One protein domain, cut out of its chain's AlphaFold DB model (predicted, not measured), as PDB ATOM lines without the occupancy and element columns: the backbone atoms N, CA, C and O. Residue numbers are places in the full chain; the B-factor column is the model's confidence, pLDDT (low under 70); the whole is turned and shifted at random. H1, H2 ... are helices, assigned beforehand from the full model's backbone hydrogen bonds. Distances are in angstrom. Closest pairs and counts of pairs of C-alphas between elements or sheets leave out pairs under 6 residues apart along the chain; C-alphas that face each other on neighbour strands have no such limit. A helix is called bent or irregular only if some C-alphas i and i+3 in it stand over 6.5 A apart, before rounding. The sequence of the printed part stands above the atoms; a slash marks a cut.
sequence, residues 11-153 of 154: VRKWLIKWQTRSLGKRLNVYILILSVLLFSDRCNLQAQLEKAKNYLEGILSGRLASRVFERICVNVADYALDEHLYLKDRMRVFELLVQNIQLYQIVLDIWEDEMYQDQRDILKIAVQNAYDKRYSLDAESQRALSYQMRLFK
ATOM      1  N   VAL A  11      86.621  -7.774  28.740       89.12
ATOM      2  CA  VAL A  11      85.284  -7.710  28.126       89.12
ATOM      3  C   VAL A  11      84.189  -7.852  29.181       89.12
ATOM      4  O   VAL A  11      83.270  -7.036  29.224       89.12
ATOM      5  N   ARG A  12      84.303  -8.834  30.087       89.94
ATOM      6  CA  ARG A  12      83.327  -9.025  31.166       89.94
ATOM      7  C   ARG A  12      83.319  -7.842  32.132       89.94
ATOM      8  O   ARG A  12      82.241  -7.369  32.482       89.94
ATOM      9  N   LYS A  13      84.493  -7.311  32.499       90.56
ATOM     10  CA  LYS A  13      84.602  -6.076  33.291       90.56
ATOM     11  C   LYS A  13      83.827  -4.951  32.611       90.56
ATOM     12  O   LYS A  13      82.973  -4.346  33.251       90.56
ATOM     13  N   TRP A  14      84.083  -4.700  31.325       91.44
ATOM     14  CA  TRP A  14      83.416  -3.639  30.566       91.44
ATOM     15  C   TRP A  14      81.892  -3.812  30.525       91.44
ATOM     16  O   TRP A  14      81.175  -2.856  30.820       91.44
ATOM     17  N   LEU A  15      81.402  -5.028  30.262       91.00
ATOM     18  CA  LEU A  15      79.970  -5.342  30.279       91.00
ATOM     19  C   LEU A  15      79.336  -5.055  31.642       91.00
ATOM     20  O   LEU A  15      78.306  -4.387  31.698       91.00
ATOM     21  N   ILE A  16      79.969  -5.481  32.740       91.44
ATOM     22  CA  ILE A  16      79.482  -5.209  34.100       91.44
ATOM     23  C   ILE A  16      79.461  -3.698  34.367       91.44
ATOM     24  O   ILE A  16      78.454  -3.175  34.852       91.44
ATOM     25  N   LYS A  17      80.530  -2.957  34.014       91.00
ATOM     26  CA  LYS A  17      80.549  -1.487  34.170       91.00
ATOM     27  C   LYS A  17      79.409  -0.846  33.381       91.00
ATOM     28  O   LYS A  17      78.767   0.064  33.891       91.00
ATOM     29  N   TRP A  18      79.151  -1.317  32.161       89.56
ATOM     30  CA  TRP A  18      78.092  -0.803  31.298       89.56
ATOM     31  C   TRP A  18      76.694  -1.085  31.854       89.56
ATOM     32  O   TRP A  18      75.904  -0.160  32.015       89.56
ATOM     33  N   GLN A  19      76.401  -2.332  32.221       87.56
ATOM     34  CA  GLN A  19      75.104  -2.731  32.781       87.56
ATOM     35  C   GLN A  19      74.772  -2.003  34.086       87.56
ATOM     36  O   GLN A  19      73.603  -1.805  34.406       87.56
ATOM     37  N   THR A  20      75.800  -1.596  34.832       88.00
ATOM     38  CA  THR A  20      75.640  -0.889  36.103       88.00
ATOM     39  C   THR A  20      75.735   0.634  35.996       88.00
ATOM     40  O   THR A  20      75.519   1.320  36.990       88.00
ATOM     41  N   ARG A  21      75.988   1.204  34.805       83.69
ATOM     42  CA  ARG A  21      76.070   2.667  34.604       83.69
ATOM     43  C   ARG A  21      74.769   3.400  34.916       83.69
ATOM     44  O   ARG A  21      74.817   4.543  35.357       83.69
ATOM     45  N   SER A  22      73.634   2.756  34.672       81.00
ATOM     46  CA  SER A  22      72.305   3.314  34.929       81.00
ATOM     47  C   SER A  22      71.780   3.005  36.330       81.00
ATOM     48  O   SER A  22      70.636   3.345  36.634       81.00
ATOM     49  N   LEU A  23      72.586   2.383  37.206       84.62
ATOM     50  CA  LEU A  23      72.200   2.248  38.606       84.62
ATOM     51  C   LEU A  23      72.039   3.639  39.224       84.62
ATOM     52  O   LEU A  23      72.818   4.560  38.959       84.62
ATOM     53  N   GLY A  24      71.008   3.796  40.055       87.00
ATOM     54  CA  GLY A  24      70.704   5.068  40.704       87.00
ATOM     55  C   GLY A  24      71.881   5.595  41.532       87.00
ATOM     56  O   GLY A  24      72.682   4.825  42.065       87.00
ATOM     57  N   LYS A  25      71.962   6.925  41.689       87.50
ATOM     58  CA  LYS A  25      73.055   7.611  42.410       87.50
ATOM     59  C   LYS A  25      73.347   6.994  43.784       87.50
ATOM     60  O   LYS A  25      74.510   6.804  44.122       87.50
ATOM     61  N   ARG A  26      72.301   6.623  44.532       88.62
ATOM     62  CA  ARG A  26      72.423   5.968  45.843       88.62
ATOM     63  C   ARG A  26      73.169   4.634  45.761       88.62
ATOM     64  O   ARG A  26      74.077   4.407  46.548       88.62
ATOM     65  N   LEU A  27      72.852   3.783  44.786       91.38
ATOM     66  CA  LEU A  27      73.526   2.490  44.623       91.38
ATOM     67  C   LEU A  27      74.985   2.655  44.211       91.38
ATOM     68  O   LEU A  27      75.834   1.915  44.689       91.38
ATOM     69  N   ASN A  28      75.298   3.654  43.384       92.50
ATOM     70  CA  ASN A  28      76.688   3.949  43.030       92.50
ATOM     71  C   ASN A  28      77.520   4.368  44.252       92.50
ATOM     72  O   ASN A  28      78.690   4.004  44.337       92.50
ATOM     73  N   VAL A  29      76.918   5.086  45.208       93.56
ATOM     74  CA  VAL A  29      77.560   5.406  46.493       93.56
ATOM     75  C   VAL A  29      77.793   4.137  47.315       93.56
ATOM     76  O   VAL A  29      78.910   3.926  47.773       93.56
ATOM     77  N   TYR A  30      76.791   3.258  47.433       93.19
ATOM     78  CA  TYR A  30      76.942   1.970  48.129       93.19
ATOM     79  C   TYR A  30      78.052   1.119  47.508       93.19
ATOM     80  O   TYR A  30      78.934   0.652  48.219       93.19
ATOM     81  N   ILE A  31      78.048   0.964  46.180       95.56
ATOM     82  CA  ILE A  31      79.079   0.234  45.434       95.56
ATOM     83  C   ILE A  31      80.464   0.770  45.782       95.56
ATOM     84  O   ILE A  31      81.365  -0.013  46.063       95.56
ATOM     85  N   LEU A  32      80.638   2.093  45.759       96.56
ATOM     86  CA  LEU A  32      81.924   2.725  46.022       96.56
ATOM     87  C   LEU A  32      82.392   2.481  47.465       96.56
ATOM     88  O   LEU A  32      83.510   2.014  47.658       96.56
ATOM     89  N   ILE A  33      81.533   2.749  48.456       95.88
ATOM     90  CA  ILE A  33      81.852   2.557  49.878       95.88
ATOM     91  C   ILE A  33      82.216   1.095  50.139       95.88
ATOM     92  O   ILE A  33      83.301   0.820  50.644       95.88
ATOM     93  N   LEU A  34      81.364   0.157  49.719       95.62
ATOM     94  CA  LEU A  34      81.597  -1.274  49.909       95.62
ATOM     95  C   LEU A  34      82.897  -1.729  49.239       95.62
ATOM     96  O   LEU A  34      83.689  -2.421  49.864       95.62
ATOM     97  N   SER A  35      83.172  -1.294  48.005       96.38
ATOM     98  CA  SER A  35      84.417  -1.663  47.307       96.38
ATOM     99  C   SER A  35      85.663  -1.237  48.089       96.38
ATOM    100  O   SER A  35      86.622  -2.002  48.178       96.38
ATOM    101  N   VAL A  36      85.653  -0.028  48.660       96.12
ATOM    102  CA  VAL A  36      86.780   0.504  49.442       96.12
ATOM    103  C   VAL A  36      86.927  -0.226  50.773       96.12
ATOM    104  O   VAL A  36      88.045  -0.602  51.124       96.12
ATOM    105  N   LEU A  37      85.828  -0.453  51.501       94.06
ATOM    106  CA  LEU A  37      85.860  -1.145  52.795       94.06
ATOM    107  C   LEU A  37      86.390  -2.573  52.646       94.06
ATOM    108  O   LEU A  37      87.286  -2.977  53.382       94.06
ATOM    109  N   LEU A  38      85.901  -3.301  51.640       93.62
ATOM    110  CA  LEU A  38      86.315  -4.676  51.369       93.62
ATOM    111  C   LEU A  38      87.795  -4.772  50.999       93.62
ATOM    112  O   LEU A  38      88.488  -5.672  51.457       93.62
ATOM    113  N   PHE A  39      88.306  -3.834  50.198       93.50
ATOM    114  CA  PHE A  39      89.717  -3.837  49.805       93.50
ATOM    115  C   PHE A  39      90.662  -3.300  50.894       93.50
ATOM    116  O   PHE A  39      91.875  -3.498  50.806       93.50
ATOM    117  N   SER A  40      90.127  -2.629  51.921       89.81
ATOM    118  CA  SER A  40      90.925  -2.114  53.041       89.81
ATOM    119  C   SER A  40      91.507  -3.239  53.902       89.81
ATOM    120  O   SER A  40      92.612  -3.082  54.415       89.81
ATOM    121  N   ASP A  41      90.820  -4.382  54.000       82.44
ATOM    122  CA  ASP A  41      91.326  -5.595  54.649       82.44
ATOM    123  C   ASP A  41      91.644  -6.681  53.610       82.44
ATOM    124  O   ASP A  41      90.847  -7.573  53.305       82.44
ATOM    125  N   ARG A  42      92.854  -6.599  53.047       76.31
ATOM    126  CA  ARG A  42      93.326  -7.544  52.025       76.31
ATOM    127  C   ARG A  42      93.519  -8.963  52.569       76.31
ATOM    128  O   ARG A  42      93.474  -9.908  51.784       76.31
ATOM    129  N   CYS A  43      93.733  -9.118  53.875       78.81
ATOM    130  CA  CYS A  43      94.031 -10.409  54.492       78.81
ATOM    131  C   CYS A  43      92.785 -11.296  54.602       78.81
ATOM    132  O   CYS A  43      92.901 -12.512  54.476       78.81
ATOM    133  N   ASN A  44      91.600 -10.697  54.770       82.88
ATOM    134  CA  ASN A  44      90.334 -11.422  54.910       82.88
ATOM    135  C   ASN A  44      89.324 -11.142  53.779       82.88
ATOM    136  O   ASN A  44      88.109 -11.284  53.943       82.88
ATOM    137  N   LEU A  45      89.823 -10.755  52.600       86.31
ATOM    138  CA  LEU A  45      88.999 -10.275  51.488       86.31
ATOM    139  C   LEU A  45      87.888 -11.256  51.074       86.31
ATOM    140  O   LEU A  45      86.786 -10.827  50.747       86.31
ATOM    141  N   GLN A  46      88.145 -12.567  51.084       86.56
ATOM    142  CA  GLN A  46      87.142 -13.551  50.662       86.56
ATOM    143  C   GLN A  46      85.966 -13.644  51.645       86.56
ATOM    144  O   GLN A  46      84.818 -13.673  51.204       86.56
ATOM    145  N   ALA A  47      86.225 -13.667  52.957       86.62
ATOM    146  CA  ALA A  47      85.148 -13.685  53.948       86.62
ATOM    147  C   ALA A  47      84.366 -12.368  53.922       86.62
ATOM    148  O   ALA A  47      83.138 -12.365  53.981       86.62
ATOM    149  N   GLN A  48      85.078 -11.256  53.738       87.50
ATOM    150  CA  GLN A  48      84.493  -9.931  53.573       87.50
ATOM    151  C   GLN A  48      83.590  -9.846  52.328       87.50
ATOM    152  O   GLN A  48      82.493  -9.294  52.392       87.50
ATOM    153  N   LEU A  49      83.989 -10.452  51.206       91.62
ATOM    154  CA  LEU A  49      83.154 -10.534  50.004       91.62
ATOM    155  C   LEU A  49      81.868 -11.337  50.242       91.62
ATOM    156  O   LEU A  49      80.800 -10.890  49.827       91.62
ATOM    157  N   GLU A  50      81.937 -12.477  50.931       91.12
ATOM    158  CA  GLU A  50      80.732 -13.246  51.288       91.12
ATOM    159  C   GLU A  50      79.816 -12.455  52.232       91.12
ATOM    160  O   GLU A  50      78.604 -12.397  52.026       91.12
ATOM    161  N   LYS A  51      80.388 -11.756  53.218       90.19
ATOM    162  CA  LYS A  51      79.632 -10.885  54.127       90.19
ATOM    163  C   LYS A  51      78.917  -9.761  53.379       90.19
ATOM    164  O   LYS A  51      77.719  -9.566  53.564       90.19
ATOM    165  N   ALA A  52      79.614  -9.070  52.478       91.62
ATOM    166  CA  ALA A  52      79.006  -8.034  51.650       91.62
ATOM    167  C   ALA A  52      77.917  -8.581  50.726       91.62
ATOM    168  O   ALA A  52      76.915  -7.904  50.501       91.62
ATOM    169  N   LYS A  53      78.081  -9.797  50.199       93.50
ATOM    170  CA  LYS A  53      77.044 -10.452  49.400       93.50
ATOM    171  C   LYS A  53      75.777 -10.688  50.226       93.50
ATOM    172  O   LYS A  53      74.710 -10.253  49.803       93.50
ATOM    173  N   ASN A  54      75.908 -11.279  51.413       92.06
ATOM    174  CA  ASN A  54      74.783 -11.521  52.322       92.06
ATOM    175  C   ASN A  54      74.105 -10.211  52.748       92.06
ATOM    176  O   ASN A  54      72.881 -10.100  52.712       92.06
ATOM    177  N   TYR A  55      74.901  -9.188  53.077       91.81
ATOM    178  CA  TYR A  55      74.400  -7.851  53.386       91.81
ATOM    179  C   TYR A  55      73.559  -7.288  52.229       91.81
ATOM    180  O   TYR A  55      72.420  -6.874  52.437       91.81
ATOM    181  N   LEU A  56      74.073  -7.331  50.993       93.00
ATOM    182  CA  LEU A  56      73.362  -6.841  49.806       93.00
ATOM    183  C   LEU A  56      72.070  -7.612  49.519       93.00
ATOM    184  O   LEU A  56      71.092  -6.998  49.095       93.00
ATOM    185  N   GLU A  57      72.058  -8.925  49.733       92.75
ATOM    186  CA  GLU A  57      70.862  -9.762  49.583       92.75
ATOM    187  C   GLU A  57      69.784  -9.430  50.629       92.75
ATOM    188  O   GLU A  57      68.596  -9.537  50.328       92.75
ATOM    189  N   GLY A  58      70.175  -8.953  51.816       90.69
ATOM    190  CA  GLY A  58      69.248  -8.481  52.847       90.69
ATOM    191  C   GLY A  58      68.598  -7.123  52.545       90.69
ATOM    192  O   GLY A  58      67.490  -6.859  53.009       90.69
ATOM    193  N   ILE A  59      69.256  -6.262  51.756       90.00
ATOM    194  CA  ILE A  59      68.797  -4.880  51.506       90.00
ATOM    195  C   ILE A  59      68.309  -4.610  50.072       90.00
ATOM    196  O   ILE A  59      67.697  -3.571  49.817       90.00
ATOM    197  N   LEU A  60      68.576  -5.505  49.116       91.00
ATOM    198  CA  LEU A  60      68.208  -5.358  47.703       91.00
ATOM    199  C   LEU A  60      67.497  -6.611  47.177       91.00
ATOM    200  O   LEU A  60      67.701  -7.721  47.651       91.00
ATOM    201  N   SER A  61      66.708  -6.456  46.110       89.94
ATOM    202  CA  SER A  61      66.140  -7.610  45.404       89.94
ATOM    203  C   SER A  61      67.244  -8.458  44.760       89.94
ATOM    204  O   SER A  61      68.215  -7.914  44.233       89.94
ATOM    205  N   GLY A  62      67.095  -9.789  44.733       88.56
ATOM    206  CA  GLY A  62      68.188 -10.709  44.372       88.56
ATOM    207  C   GLY A  62      68.901 -10.406  43.041       88.56
ATOM    208  O   GLY A  62      70.128 -10.428  42.968       88.56
ATOM    209  N   ARG A  63      68.162 -10.018  41.986       88.44
ATOM    210  CA  ARG A  63      68.779  -9.617  40.700       88.44
ATOM    211  C   ARG A  63      69.612  -8.339  40.818       88.44
ATOM    212  O   ARG A  63      70.637  -8.213  40.151       88.44
ATOM    213  N   LEU A  64      69.158  -7.377  41.617       89.94
ATOM    214  CA  LEU A  64      69.853  -6.113  41.828       89.94
ATOM    215  C   LEU A  64      71.066  -6.302  42.746       89.94
ATOM    216  O   LEU A  64      72.136  -5.796  42.417       89.94
ATOM    217  N   ALA A  65      70.915  -7.081  43.821       92.56
ATOM    218  CA  ALA A  65      71.995  -7.470  44.725       92.56
ATOM    219  C   ALA A  65      73.153  -8.114  43.951       92.56
ATOM    220  O   ALA A  65      74.288  -7.654  44.043       92.56
ATOM    221  N   SER A  66      72.847  -9.091  43.090       91.25
ATOM    222  CA  SER A  66      73.839  -9.768  42.250       91.25
ATOM    223  C   SER A  66      74.594  -8.801  41.327       91.25
ATOM    224  O   SER A  66      75.823  -8.816  41.302       91.25
ATOM    225  N   ARG A  67      73.898  -7.889  40.633       91.81
ATOM    226  CA  ARG A  67      74.545  -6.887  39.758       91.81
ATOM    227  C   ARG A  67      75.430  -5.905  40.526       91.81
ATOM    228  O   ARG A  67      76.500  -5.530  40.048       91.81
ATOM    229  N   VAL A  68      74.971  -5.460  41.695       93.81
ATOM    230  CA  VAL A  68      75.732  -4.565  42.579       93.81
ATOM    231  C   VAL A  68      76.988  -5.273  43.082       93.81
ATOM    232  O   VAL A  68      78.078  -4.708  43.005       93.81
ATOM    233  N   PHE A  69      76.854  -6.526  43.510       95.06
ATOM    234  CA  PHE A  69      77.969  -7.343  43.967       95.06
ATOM    235  C   PHE A  69      79.003  -7.590  42.861       95.06
ATOM    236  O   PHE A  69      80.189  -7.351  43.068       95.06
ATOM    237  N   GLU A  70      78.575  -7.957  41.646       93.81
ATOM    238  CA  GLU A  70      79.490  -8.100  40.505       93.81
ATOM    239  C   GLU A  70      80.274  -6.810  40.236       93.81
ATOM    240  O   GLU A  70      81.472  -6.844  39.938       93.81
ATOM    241  N   ARG A  71      79.618  -5.653  40.369       95.38
ATOM    242  CA  ARG A  71      80.264  -4.355  40.182       95.38
ATOM    243  C   ARG A  71      81.301  -4.050  41.260       95.38
ATOM    244  O   ARG A  71      82.351  -3.504  40.922       95.38
ATOM    245  N   ILE A  72      81.026  -4.422  42.507       95.56
ATOM    246  CA  ILE A  72      81.974  -4.323  43.625       95.56
ATOM    247  C   ILE A  72      83.194  -5.205  43.359       95.56
ATOM    248  O   ILE A  72      84.318  -4.709  43.403       95.56
ATOM    249  N   CYS A  73      82.992  -6.465  42.965       94.62
ATOM    250  CA  CYS A  73      84.085  -7.373  42.607       94.62
ATOM    251  C   CYS A  73      84.968  -6.808  41.485       94.62
ATOM    252  O   CYS A  73      86.189  -6.933  41.538       94.62
ATOM    253  N   VAL A  74      84.373  -6.147  40.482       95.06
ATOM    254  CA  VAL A  74      85.138  -5.464  39.426       95.06
ATOM    255  C   VAL A  74      85.996  -4.332  39.991       95.06
ATOM    256  O   VAL A  74      87.155  -4.229  39.604       95.06
ATOM    257  N   ASN A  75      85.463  -3.499  40.887       95.50
ATOM    258  CA  ASN A  75      86.230  -2.405  41.491       95.50
ATOM    259  C   ASN A  75      87.370  -2.934  42.373       95.50
ATOM    260  O   ASN A  75      88.499  -2.484  42.229       95.50
ATOM    261  N   VAL A  76      87.104  -3.937  43.214       94.44
ATOM    262  CA  VAL A  76      88.118  -4.613  44.045       94.44
ATOM    263  C   VAL A  76      89.234  -5.201  43.175       94.44
ATOM    264  O   VAL A  76      90.416  -5.021  43.463       94.44
ATOM    265  N   ALA A  77      88.878  -5.853  42.064       92.12
ATOM    266  CA  ALA A  77      89.853  -6.380  41.114       92.12
ATOM    267  C   ALA A  77      90.628  -5.278  40.369       92.12
ATOM    268  O   ALA A  77      91.735  -5.528  39.907       92.12
ATOM    269  N   ASP A  78      90.055  -4.086  40.197       93.56
ATOM    270  CA  ASP A  78      90.762  -2.937  39.624       93.56
ATOM    271  C   ASP A  78      91.713  -2.305  40.657       93.56
ATOM    272  O   ASP A  78      92.836  -1.965  40.303       93.56
ATOM    273  N   TYR A  79      91.333  -2.242  41.938       94.56
ATOM    274  CA  TYR A  79      92.197  -1.775  43.030       94.56
ATOM    275  C   TYR A  79      93.434  -2.652  43.236       94.56
ATOM    276  O   TYR A  79      94.504  -2.146  43.561       94.56
ATOM    277  N   ALA A  80      93.310  -3.961  43.007       90.50
ATOM    278  CA  ALA A  80      94.450  -4.877  43.035       90.50
ATOM    279  C   ALA A  80      95.479  -4.598  41.919       90.50
ATOM    280  O   ALA A  80      96.639  -4.974  42.057       90.50
ATOM    281  N   LEU A  81      95.056  -3.964  40.819       92.12
ATOM    282  CA  LEU A  81      95.903  -3.642  39.665       92.12
ATOM    283  C   LEU A  81      96.397  -2.189  39.675       92.12
ATOM    284  O   LEU A  81      97.411  -1.892  39.050       92.12
ATOM    285  N   ASP A  82      95.671  -1.293  40.341       93.88
ATOM    286  CA  ASP A  82      95.940   0.141  40.388       93.88
ATOM    287  C   ASP A  82      95.696   0.680  41.807       93.88
ATOM    288  O   ASP A  82      94.569   0.977  42.220       93.88
ATOM    289  N   GLU A  83      96.781   0.825  42.564       92.38
ATOM    290  CA  GLU A  83      96.735   1.365  43.921       92.38
ATOM    291  C   GLU A  83      96.360   2.855  43.949       92.38
ATOM    292  O   GLU A  83      95.685   3.306  44.877       92.38
ATOM    293  N   HIS A  84      96.718   3.630  42.921       96.44
ATOM    294  CA  HIS A  84      96.339   5.042  42.846       96.44
ATOM    295  C   HIS A  84      94.827   5.204  42.704       96.44
ATOM    296  O   HIS A  84      94.238   6.090  43.332       96.44
ATOM    297  N   LEU A  85      94.188   4.331  41.920       96.69
ATOM    298  CA  LEU A  85      92.733   4.274  41.821       96.69
ATOM    299  C   LEU A  85      92.096   3.999  43.188       96.69
ATOM    300  O   LEU A  85      91.152   4.695  43.568       96.69
ATOM    301  N   TYR A  86      92.637   3.042  43.946       96.56
ATOM    302  CA  TYR A  86      92.163   2.756  45.299       96.56
ATOM    303  C   TYR A  86      92.300   3.965  46.230       96.56
ATOM    304  O   TYR A  86      91.330   4.352  46.879       96.56
ATOM    305  N   LEU A  87      93.473   4.602  46.281       96.56
ATOM    306  CA  LEU A  87      93.704   5.760  47.151       96.56
ATOM    307  C   LEU A  87      92.761   6.923  46.815       96.56
ATOM    308  O   LEU A  87      92.208   7.554  47.720       96.56
ATOM    309  N   LYS A  88      92.524   7.166  45.522       97.81
ATOM    310  CA  LYS A  88      91.571   8.169  45.039       97.81
ATOM    311  C   LYS A  88      90.145   7.866  45.495       97.81
ATOM    312  O   LYS A  88      89.459   8.753  46.005       97.81
ATOM    313  N   ASP A  89      89.691   6.629  45.323       97.81
ATOM    314  CA  ASP A  89      88.343   6.226  45.720       97.81
ATOM    315  C   ASP A  89      88.181   6.203  47.245       97.81
ATOM    316  O   ASP A  89      87.138   6.617  47.748       97.81
ATOM    317  N   ARG A  90      89.226   5.839  47.995       96.62
ATOM    318  CA  ARG A  90      89.251   5.920  49.461       96.62
ATOM    319  C   ARG A  90      89.065   7.352  49.953       96.62
ATOM    320  O   ARG A  90      88.239   7.589  50.832       96.62
ATOM    321  N   MET A  91      89.773   8.318  49.364       96.81
ATOM    322  CA  MET A  91      89.564   9.740  49.671       96.81
ATOM    323  C   MET A  91      88.140  10.186  49.336       96.81
ATOM    324  O   MET A  91      87.507  10.899  50.111       96.81
ATOM    325  N   ARG A  92      87.602   9.732  48.200       97.38
ATOM    326  CA  ARG A  92      86.226  10.042  47.803       97.38
ATOM    327  C   ARG A  92      85.196   9.462  48.774       97.38
ATOM    328  O   ARG A  92      84.213  10.134  49.069       97.38
ATOM    329  N   VAL A  93      85.405   8.241  49.261       97.19
ATOM    330  CA  VAL A  93      84.563   7.625  50.295       97.19
ATOM    331  C   VAL A  93      84.621   8.434  51.580       97.19
ATOM    332  O   VAL A  93      83.568   8.760  52.117       97.19
ATOM    333  N   PHE A  94      85.814   8.827  52.028       96.19
ATOM    334  CA  PHE A  94      85.960   9.676  53.209       96.19
ATOM    335  C   PHE A  94      85.151  10.975  53.078       96.19
ATOM    336  O   PHE A  94      84.348  11.293  53.951       96.19
ATOM    337  N   GLU A  95      85.267  11.675  51.948       95.62
ATOM    338  CA  GLU A  95      84.488  12.889  51.679       95.62
ATOM    339  C   GLU A  95      82.973  12.649  51.676       95.62
ATOM    340  O   GLU A  95      82.221  13.468  52.203       95.62
ATOM    341  N   LEU A  96      82.507  11.524  51.124       95.19
ATOM    342  CA  LEU A  96      81.087  11.163  51.146       95.19
ATOM    343  C   LEU A  96      80.577  10.919  52.569       95.19
ATOM    344  O   LEU A  96      79.479  11.366  52.897       95.19
ATOM    345  N   LEU A  97      81.366  10.247  53.411       93.69
ATOM    346  CA  LEU A  97      81.031  10.015  54.819       93.69
ATOM    347  C   LEU A  97      80.979  11.333  55.604       93.69
ATOM    348  O   LEU A  97      80.054  11.548  56.381       93.69
ATOM    349  N   VAL A  98      81.921  12.245  55.347       92.62
ATOM    350  CA  VAL A  98      81.931  13.592  55.941       92.62
ATOM    351  C   VAL A  98      80.751  14.436  55.455       92.62
ATOM    352  O   VAL A  98      80.221  15.236  56.208       92.62
ATOM    353  N   GLN A  99      80.308  14.301  54.207       91.00
ATOM    354  CA  GLN A  99      79.147  15.056  53.709       91.00
ATOM    355  C   GLN A  99      77.813  14.489  54.199       91.00
ATOM    356  O   GLN A  99      76.839  15.228  54.341       91.00
ATOM    357  N   ASN A 100      77.743  13.177  54.423       89.44
ATOM    358  CA  ASN A 100      76.537  12.505  54.875       89.44
ATOM    359  C   ASN A 100      76.876  11.418  55.895       89.44
ATOM    360  O   ASN A 100      77.114  10.261  55.542       89.44
ATOM    361  N   ILE A 101      76.805  11.793  57.173       85.31
ATOM    362  CA  ILE A 101      77.130  10.916  58.299       85.31
ATOM    363  C   ILE A 101      76.244   9.662  58.361       85.31
ATOM    364  O   ILE A 101      76.679   8.634  58.863       85.31
ATOM    365  N   GLN A 102      75.032   9.686  57.792       87.94
ATOM    366  CA  GLN A 102      74.153   8.508  57.764       87.94
ATOM    367  C   GLN A 102      74.741   7.367  56.922       87.94
ATOM    368  O   GLN A 102      74.435   6.202  57.161       87.94
ATOM    369  N   LEU A 103      75.616   7.677  55.957       91.44
ATOM    370  CA  LEU A 103      76.328   6.660  55.179       91.44
ATOM    371  C   LEU A 103      77.327   5.867  56.030       91.44
ATOM    372  O   LEU A 103      77.715   4.771  55.631       91.44
ATOM    373  N   TYR A 104      77.707   6.379  57.205       91.50
ATOM    374  CA  TYR A 104      78.573   5.674  58.144       91.50
ATOM    375  C   TYR A 104      77.934   4.381  58.674       91.50
ATOM    376  O   TYR A 104      78.660   3.453  59.016       91.50
ATOM    377  N   GLN A 105      76.602   4.252  58.639       90.25
ATOM    378  CA  GLN A 105      75.927   2.993  58.975       90.25
ATOM    379  C   GLN A 105      76.436   1.818  58.123       90.25
ATOM    380  O   GLN A 105      76.630   0.730  58.645       90.25
ATOM    381  N   ILE A 106      76.774   2.051  56.848       92.12
ATOM    382  CA  ILE A 106      77.330   1.010  55.964       92.12
ATOM    383  C   ILE A 106      78.668   0.486  56.503       92.12
ATOM    384  O   ILE A 106      78.968  -0.696  56.374       92.12
ATOM    385  N   VAL A 107      79.481   1.365  57.100       92.44
ATOM    386  CA  VAL A 107      80.746   0.974  57.733       92.44
ATOM    387  C   VAL A 107      80.466   0.078  58.933       92.44
ATOM    388  O   VAL A 107      81.096  -0.966  59.055       92.44
ATOM    389  N   LEU A 108      79.513   0.468  59.784       91.56
ATOM    390  CA  LEU A 108      79.134  -0.297  60.973       91.56
ATOM    391  C   LEU A 108      78.589  -1.686  60.622       91.56
ATOM    392  O   LEU A 108      78.950  -2.649  61.284       91.56
ATOM    393  N   ASP A 109      77.778  -1.787  59.568       90.69
ATOM    394  CA  ASP A 109      77.163  -3.051  59.153       90.69
ATOM    395  C   ASP A 109      78.195  -4.031  58.558       90.69
ATOM    396  O   ASP A 109      78.136  -5.238  58.783       90.69
ATOM    397  N   ILE A 110      79.161  -3.530  57.782       90.88
ATOM    398  CA  ILE A 110      80.174  -4.380  57.130       90.88
ATOM    399  C   ILE A 110      81.295  -4.753  58.089       90.88
ATOM    400  O   ILE A 110      81.718  -5.908  58.150       90.88
ATOM    401  N   TRP A 111      81.770  -3.779  58.853       91.00
ATOM    402  CA  TRP A 111      82.737  -3.988  59.910       91.00
ATOM    403  C   TRP A 111      81.994  -4.134  61.230       91.00
ATOM    404  O   TRP A 111      82.243  -3.353  62.122       91.00
ATOM    405  N   GLU A 112      81.071  -5.075  61.398       89.06
ATOM    406  CA  GLU A 112      80.426  -5.290  62.712       89.06
ATOM    407  C   GLU A 112      81.340  -6.058  63.690       89.06
ATOM    408  O   GLU A 112      81.267  -5.853  64.899       89.06
ATOM    409  N   ASP A 113      82.252  -6.893  63.176       88.88
ATOM    410  CA  ASP A 113      83.071  -7.796  63.994       88.88
ATOM    411  C   ASP A 113      84.067  -7.025  64.876       88.88
ATOM    412  O   ASP A 113      84.624  -6.003  64.462       88.88
ATOM    413  N   GLU A 114      84.354  -7.529  66.081       88.00
ATOM    414  CA  GLU A 114      85.274  -6.887  67.040       88.00
ATOM    415  C   GLU A 114      86.677  -6.654  66.467       88.00
ATOM    416  O   GLU A 114      87.304  -5.645  66.773       88.00
ATOM    417  N   MET A 115      87.142  -7.511  65.550       89.19
ATOM    418  CA  MET A 115      88.453  -7.356  64.903       89.19
ATOM    419  C   MET A 115      88.619  -6.043  64.119       89.19
ATOM    420  O   MET A 115      89.747  -5.653  63.827       89.19
ATOM    421  N   TYR A 116      87.513  -5.388  63.755       89.75
ATOM    422  CA  TYR A 116      87.517  -4.113  63.037       89.75
ATOM    423  C   TYR A 116      87.285  -2.900  63.947       89.75
ATOM    424  O   TYR A 116      87.114  -1.787  63.444       89.75
ATOM    425  N   GLN A 117      87.218  -3.094  65.269       89.62
ATOM    426  CA  GLN A 117      86.888  -2.029  66.213       89.62
ATOM    427  C   GLN A 117      87.854  -0.846  66.104       89.62
ATOM    428  O   GLN A 117      87.402   0.287  65.953       89.62
ATOM    429  N   ASP A 118      89.160  -1.106  66.060       90.06
ATOM    430  CA  ASP A 118      90.172  -0.054  65.939       90.06
ATOM    431  C   ASP A 118      90.010   0.742  64.634       90.06
ATOM    432  O   ASP A 118      90.038   1.974  64.628       90.06
ATOM    433  N   GLN A 119      89.786   0.056  63.508       90.44
ATOM    434  CA  GLN A 119      89.579   0.685  62.201       90.44
ATOM    435  C   GLN A 119      88.299   1.526  62.191       90.44
ATOM    436  O   GLN A 119      88.295   2.633  61.639       90.44
ATOM    437  N   ARG A 120      87.220   1.027  62.813       92.44
ATOM    438  CA  ARG A 120      85.975   1.779  62.989       92.44
ATOM    439  C   ARG A 120      86.212   3.034  63.814       92.44
ATOM    440  O   ARG A 120      85.822   4.108  63.362       92.44
ATOM    441  N   ASP A 121      86.867   2.921  64.964       89.62
ATOM    442  CA  ASP A 121      87.083   4.035  65.889       89.62
ATOM    443  C   ASP A 121      87.970   5.119  65.272       89.62
ATOM    444  O   ASP A 121      87.612   6.301  65.297       89.62
ATOM    445  N   ILE A 122      89.061   4.731  64.606       91.38
ATOM    446  CA  ILE A 122      89.922   5.662  63.863       91.38
ATOM    447  C   ILE A 122      89.115   6.391  62.784       91.38
ATOM    448  O   ILE A 122      89.168   7.622  62.691       91.38
ATOM    449  N   LEU A 123      88.351   5.655  61.968       91.94
ATOM    450  CA  LEU A 123      87.558   6.257  60.899       91.94
ATOM    451  C   LEU A 123      86.448   7.154  61.460       91.94
ATOM    452  O   LEU A 123      86.205   8.225  60.908       91.94
ATOM    453  N   LYS A 124      85.806   6.751  62.562       91.50
ATOM    454  CA  LYS A 124      84.775   7.530  63.253       91.50
ATOM    455  C   LYS A 124      85.335   8.871  63.699       91.50
ATOM    456  O   LYS A 124      84.784   9.901  63.327       91.50
ATOM    457  N   ILE A 125      86.448   8.857  64.432       90.88
ATOM    458  CA  ILE A 125      87.106  10.071  64.926       90.88
ATOM    459  C   ILE A 125      87.504  10.968  63.750       90.88
ATOM    460  O   ILE A 125      87.234  12.167  63.768       90.88
ATOM    461  N   ALA A 126      88.096  10.401  62.696       91.94
ATOM    462  CA  ALA A 126      88.512  11.167  61.524       91.94
ATOM    463  C   ALA A 126      87.326  11.818  60.788       91.94
ATOM    464  O   ALA A 126      87.382  13.007  60.467       91.94
ATOM    465  N   VAL A 127      86.252  11.062  60.538       90.62
ATOM    466  CA  VAL A 127      85.038  11.564  59.874       90.62
ATOM    467  C   VAL A 127      84.353  12.614  60.741       90.62
ATOM    468  O   VAL A 127      83.972  13.658  60.222       90.62
ATOM    469  N   GLN A 128      84.236  12.374  62.046       88.62
ATOM    470  CA  GLN A 128      83.571  13.281  62.977       88.62
ATOM    471  C   GLN A 128      84.340  14.598  63.114       88.62
ATOM    472  O   GLN A 128      83.756  15.656  62.920       88.62
ATOM    473  N   ASN A 129      85.664  14.554  63.275       90.56
ATOM    474  CA  ASN A 129      86.495  15.760  63.298       90.56
ATOM    475  C   ASN A 129      86.405  16.561  61.988       90.56
ATOM    476  O   ASN A 129      86.370  17.792  62.005       90.56
ATOM    477  N   ALA A 130      86.384  15.885  60.837       89.81
ATOM    478  CA  ALA A 130      86.256  16.548  59.540       89.81
ATOM    479  C   ALA A 130      84.848  17.122  59.314       89.81
ATOM    480  O   ALA A 130      84.720  18.216  58.760       89.81
ATOM    481  N   TYR A 131      83.810  16.414  59.769       87.00
ATOM    482  CA  TYR A 131      82.428  16.886  59.785       87.00
ATOM    483  C   TYR A 131      82.308  18.134  60.655       87.00
ATOM    484  O   TYR A 131      81.893  19.178  60.163       87.00
ATOM    485  N   ASP A 132      82.759  18.062  61.905       86.94
ATOM    486  CA  ASP A 132      82.702  19.163  62.860       86.94
ATOM    487  C   ASP A 132      83.501  20.362  62.360       86.94
ATOM    488  O   ASP A 132      83.030  21.487  62.436       86.94
ATOM    489  N   LYS A 133      84.668  20.161  61.740       87.25
ATOM    490  CA  LYS A 133      85.411  21.262  61.112       87.25
ATOM    491  C   LYS A 133      84.637  21.904  59.956       87.25
ATOM    492  O   LYS A 133      84.651  23.123  59.821       87.25
ATOM    493  N   ARG A 134      83.980  21.104  59.111       83.50
ATOM    494  CA  ARG A 134      83.248  21.579  57.921       83.50
ATOM    495  C   ARG A 134      81.910  22.238  58.268       83.50
ATOM    496  O   ARG A 134      81.514  23.174  57.582       83.50
ATOM    497  N   TYR A 135      81.228  21.733  59.290       74.12
ATOM    498  CA  TYR A 135      79.888  22.150  59.702       74.12
ATOM    499  C   TYR A 135      79.867  22.857  61.059       74.12
ATOM    500  O   TYR A 135      78.784  23.200  61.536       74.12
ATOM    501  N   SER A 136      81.033  23.128  61.663       67.19
ATOM    502  CA  SER A 136      81.168  24.152  62.698       67.19
ATOM    503  C   SER A 136      80.582  25.420  62.108       67.19
ATOM    504  O   SER A 136      81.083  25.969  61.128       67.19
ATOM    505  N   LEU A 137      79.402  25.771  62.609       55.97
ATOM    506  CA  LEU A 137      78.620  26.863  62.074       55.97
ATOM    507  C   LEU A 137      79.487  28.111  62.157       55.97
ATOM    508  O   LEU A 137      79.782  28.585  63.254       55.97
ATOM    509  N   ASP A 138      79.864  28.645  60.999       57.59
ATOM    510  CA  ASP A 138      80.328  30.017  60.935       57.59
ATOM    511  C   ASP A 138      79.274  30.883  61.645       57.59
ATOM    512  O   ASP A 138      78.067  30.630  61.529       57.59
ATOM    513  N   ALA A 139      79.706  31.849  62.456       60.59
ATOM    514  CA  ALA A 139      78.827  32.574  63.381       60.59
ATOM    515  C   ALA A 139      77.639  33.256  62.666       60.59
ATOM    516  O   ALA A 139      76.633  33.613  63.289       60.59
ATOM    517  N   GLU A 140      77.754  33.446  61.354       59.12
ATOM    518  CA  GLU A 140      76.725  33.930  60.444       59.12
ATOM    519  C   GLU A 140      75.678  32.856  60.084       59.12
ATOM    520  O   GLU A 140      74.475  33.119  60.134       59.12
ATOM    521  N   SER A 141      76.098  31.610  59.852       59.38
ATOM    522  CA  SER A 141      75.212  30.464  59.591       59.38
ATOM    523  C   SER A 141      74.380  30.088  60.822       59.38
ATOM    524  O   SER A 141      73.191  29.794  60.705       59.38
ATOM    525  N   GLN A 142      74.965  30.185  62.021       61.19
ATOM    526  CA  GLN A 142      74.249  30.046  63.301       61.19
ATOM    527  C   GLN A 142      73.173  31.128  63.483       61.19
ATOM    528  O   GLN A 142      72.064  30.855  63.956       61.19
ATOM    529  N   ARG A 143      73.481  32.365  63.076       64.12
ATOM    530  CA  ARG A 143      72.532  33.486  63.089       64.12
ATOM    531  C   ARG A 143      71.407  33.298  62.069       64.12
ATOM    532  O   ARG A 143      70.249  33.516  62.413       64.12
ATOM    533  N   ALA A 144      71.709  32.816  60.865       66.00
ATOM    534  CA  ALA A 144      70.700  32.522  59.847       66.00
ATOM    535  C   ALA A 144      69.742  31.393  60.279       66.00
ATOM    536  O   ALA A 144      68.524  31.544  60.171       66.00
ATOM    537  N   LEU A 145      70.272  30.301  60.844       55.41
ATOM    538  CA  LEU A 145      69.474  29.183  61.370       55.41
ATOM    539  C   LEU A 145      68.586  29.610  62.546       55.41
ATOM    540  O   LEU A 145      67.399  29.289  62.580       55.41
ATOM    541  N   SER A 146      69.130  30.383  63.490       60.62
ATOM    542  CA  SER A 146      68.348  30.900  64.620       60.62
ATOM    543  C   SER A 146      67.282  31.915  64.191       60.62
ATOM    544  O   SER A 146      66.201  31.941  64.783       60.62
ATOM    545  N   TYR A 147      67.526  32.703  63.138       67.94
ATOM    546  CA  TYR A 147      66.520  33.584  62.542       67.94
ATOM    547  C   TYR A 147      65.386  32.793  61.869       67.94
ATOM    548  O   TYR A 147      64.214  33.054  62.140       67.94
ATOM    549  N   GLN A 148      65.711  31.765  61.077       56.78
ATOM    550  CA  GLN A 148      64.709  30.882  60.464       56.78
ATOM    551  C   GLN A 148      63.866  30.148  61.516       56.78
ATOM    552  O   GLN A 148      62.641  30.122  61.416       56.78
ATOM    553  N   MET A 149      64.486  29.632  62.580       63.59
ATOM    554  CA  MET A 149      63.765  28.973  63.677       63.59
ATOM    555  C   MET A 149      62.814  29.911  64.439       63.59
ATOM    556  O   MET A 149      61.792  29.449  64.947       63.59
ATOM    557  N   ARG A 150      63.113  31.216  64.525       63.91
ATOM    558  CA  ARG A 150      62.198  32.211  65.121       63.91
ATOM    559  C   ARG A 150      61.001  32.511  64.223       63.91
ATOM    560  O   ARG A 150      59.914  32.733  64.744       63.91
ATOM    561  N   LEU A 151      61.191  32.510  62.903       58.41
ATOM    562  CA  LEU A 151      60.114  32.737  61.937       58.41
ATOM    563  C   LEU A 151      59.141  31.553  61.855       58.41
ATOM    564  O   LEU A 151      57.947  31.780  61.740       58.41
ATOM    565  N   PHE A 152      59.628  30.314  61.989       48.78
ATOM    566  CA  PHE A 152      58.790  29.103  62.007       48.78
ATOM    567  C   PHE A 152      58.018  28.872  63.323       48.78
ATOM    568  O   PHE A 152      57.182  27.977  63.385       48.78
ATOM    569  N   LYS A 153      58.308  29.638  64.385       49.22
ATOM    570  CA  LYS A 153      57.593  29.592  65.677       49.22
ATOM    571  C   LYS A 153      56.506  30.673  65.822       49.22
ATOM    572  O   LYS A 153      55.973  30.830  66.920       49.22
TER     573      LYS A 153
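What this domain is: This is residues 11 to 153 of the 154 residues of an uncharacterized protein of Helicobacter ailurogastricus (UniProt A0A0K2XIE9). A body of crossed helices is built round H2, with H3, H4, H5 and H6 packed about it, H1 packed on H4 at one end, and the long H7 packed on the last part of H5. From the end of H7 a thin arm leads away, and residues 138 to 144 and 146 to 153, mostly H8, stick out free of the body. The printed part has 143 residues with eight named helices, H1 to H8 in order, and no named strand; the class is all helix. The whole is loose, with a radius of gyration of the C-alphas of 18.0 A, and elongated, spanning 57 by 34 by 30 A.

Where its parts are: H1, residues 11 to 19, begins at C-alpha 11 at (85.284, -7.710, 28.126). H2, residues 25 to 40, is 23.0 A long, and H3, residues 45 to 59, 20.9 A. H4, residues 62 to 79, is 25.7 A long, and H5, residues 83 to 99, 24.3 A. H6 is residues 101 to 110. H7, residues 114 to 135, is the longest at 30.4 A and has a kink of 27 degrees near residue 121; it is irregular, with C-alphas 115 and 118 7.6 A apart. H8, residues 139 to 151, ends at C-alpha 151 at (60.114, 32.737, 61.937).

How they stand to each other: H1 touches H4 at a steep tilt of 52 degrees, through residues 67 to 74 of H4 alone; the closest C-alphas, of Lys 13 and Val 74, are 6.2 A apart. H2 touches H4 at a steep tilt of 49 degrees, with the C-alphas of Ser 35 and Ile 72 closest at 5.2 A. H2 and H3 form a helical hairpin at a shallow tilt of 25 degrees, closest at the C-alphas of Leu 38 and Gln 48, 6.0 A. H3 and H4 form another at 30 degrees, closest at those of Leu 56 and Ala 65, 5.3 A. Residues 32 to 36 of H2 touch H5, closest at the C-alphas of Ile 33 and Val 93, 5.8 A. H6 touches H3, with the C-alphas of Ala 52 and Ile 110 closest at 6.7 A. Residues 127 to 131 of H7 touch residues 94 to 99 of H5, closest at the C-alphas of Val 98 and Tyr 131, 5.1 A. H8 touches no helix. Every O i to N i+4 pair is within hydrogen-bond range in H1, H2, H3, H4, H5 and H8, against 3 of 6 in H6 and 16 of 18 in H7.

The domain as a whole: The C-alphas farthest apart, of Val 11 and Lys 153, are 59.7 A apart. Without the free stretches the body spans 47 by 36 by 31 A. The printed part has no cut, and the seven links are tight. Mean pLDDT of the printed part is 87.1; residues 136 to 153 are under 70.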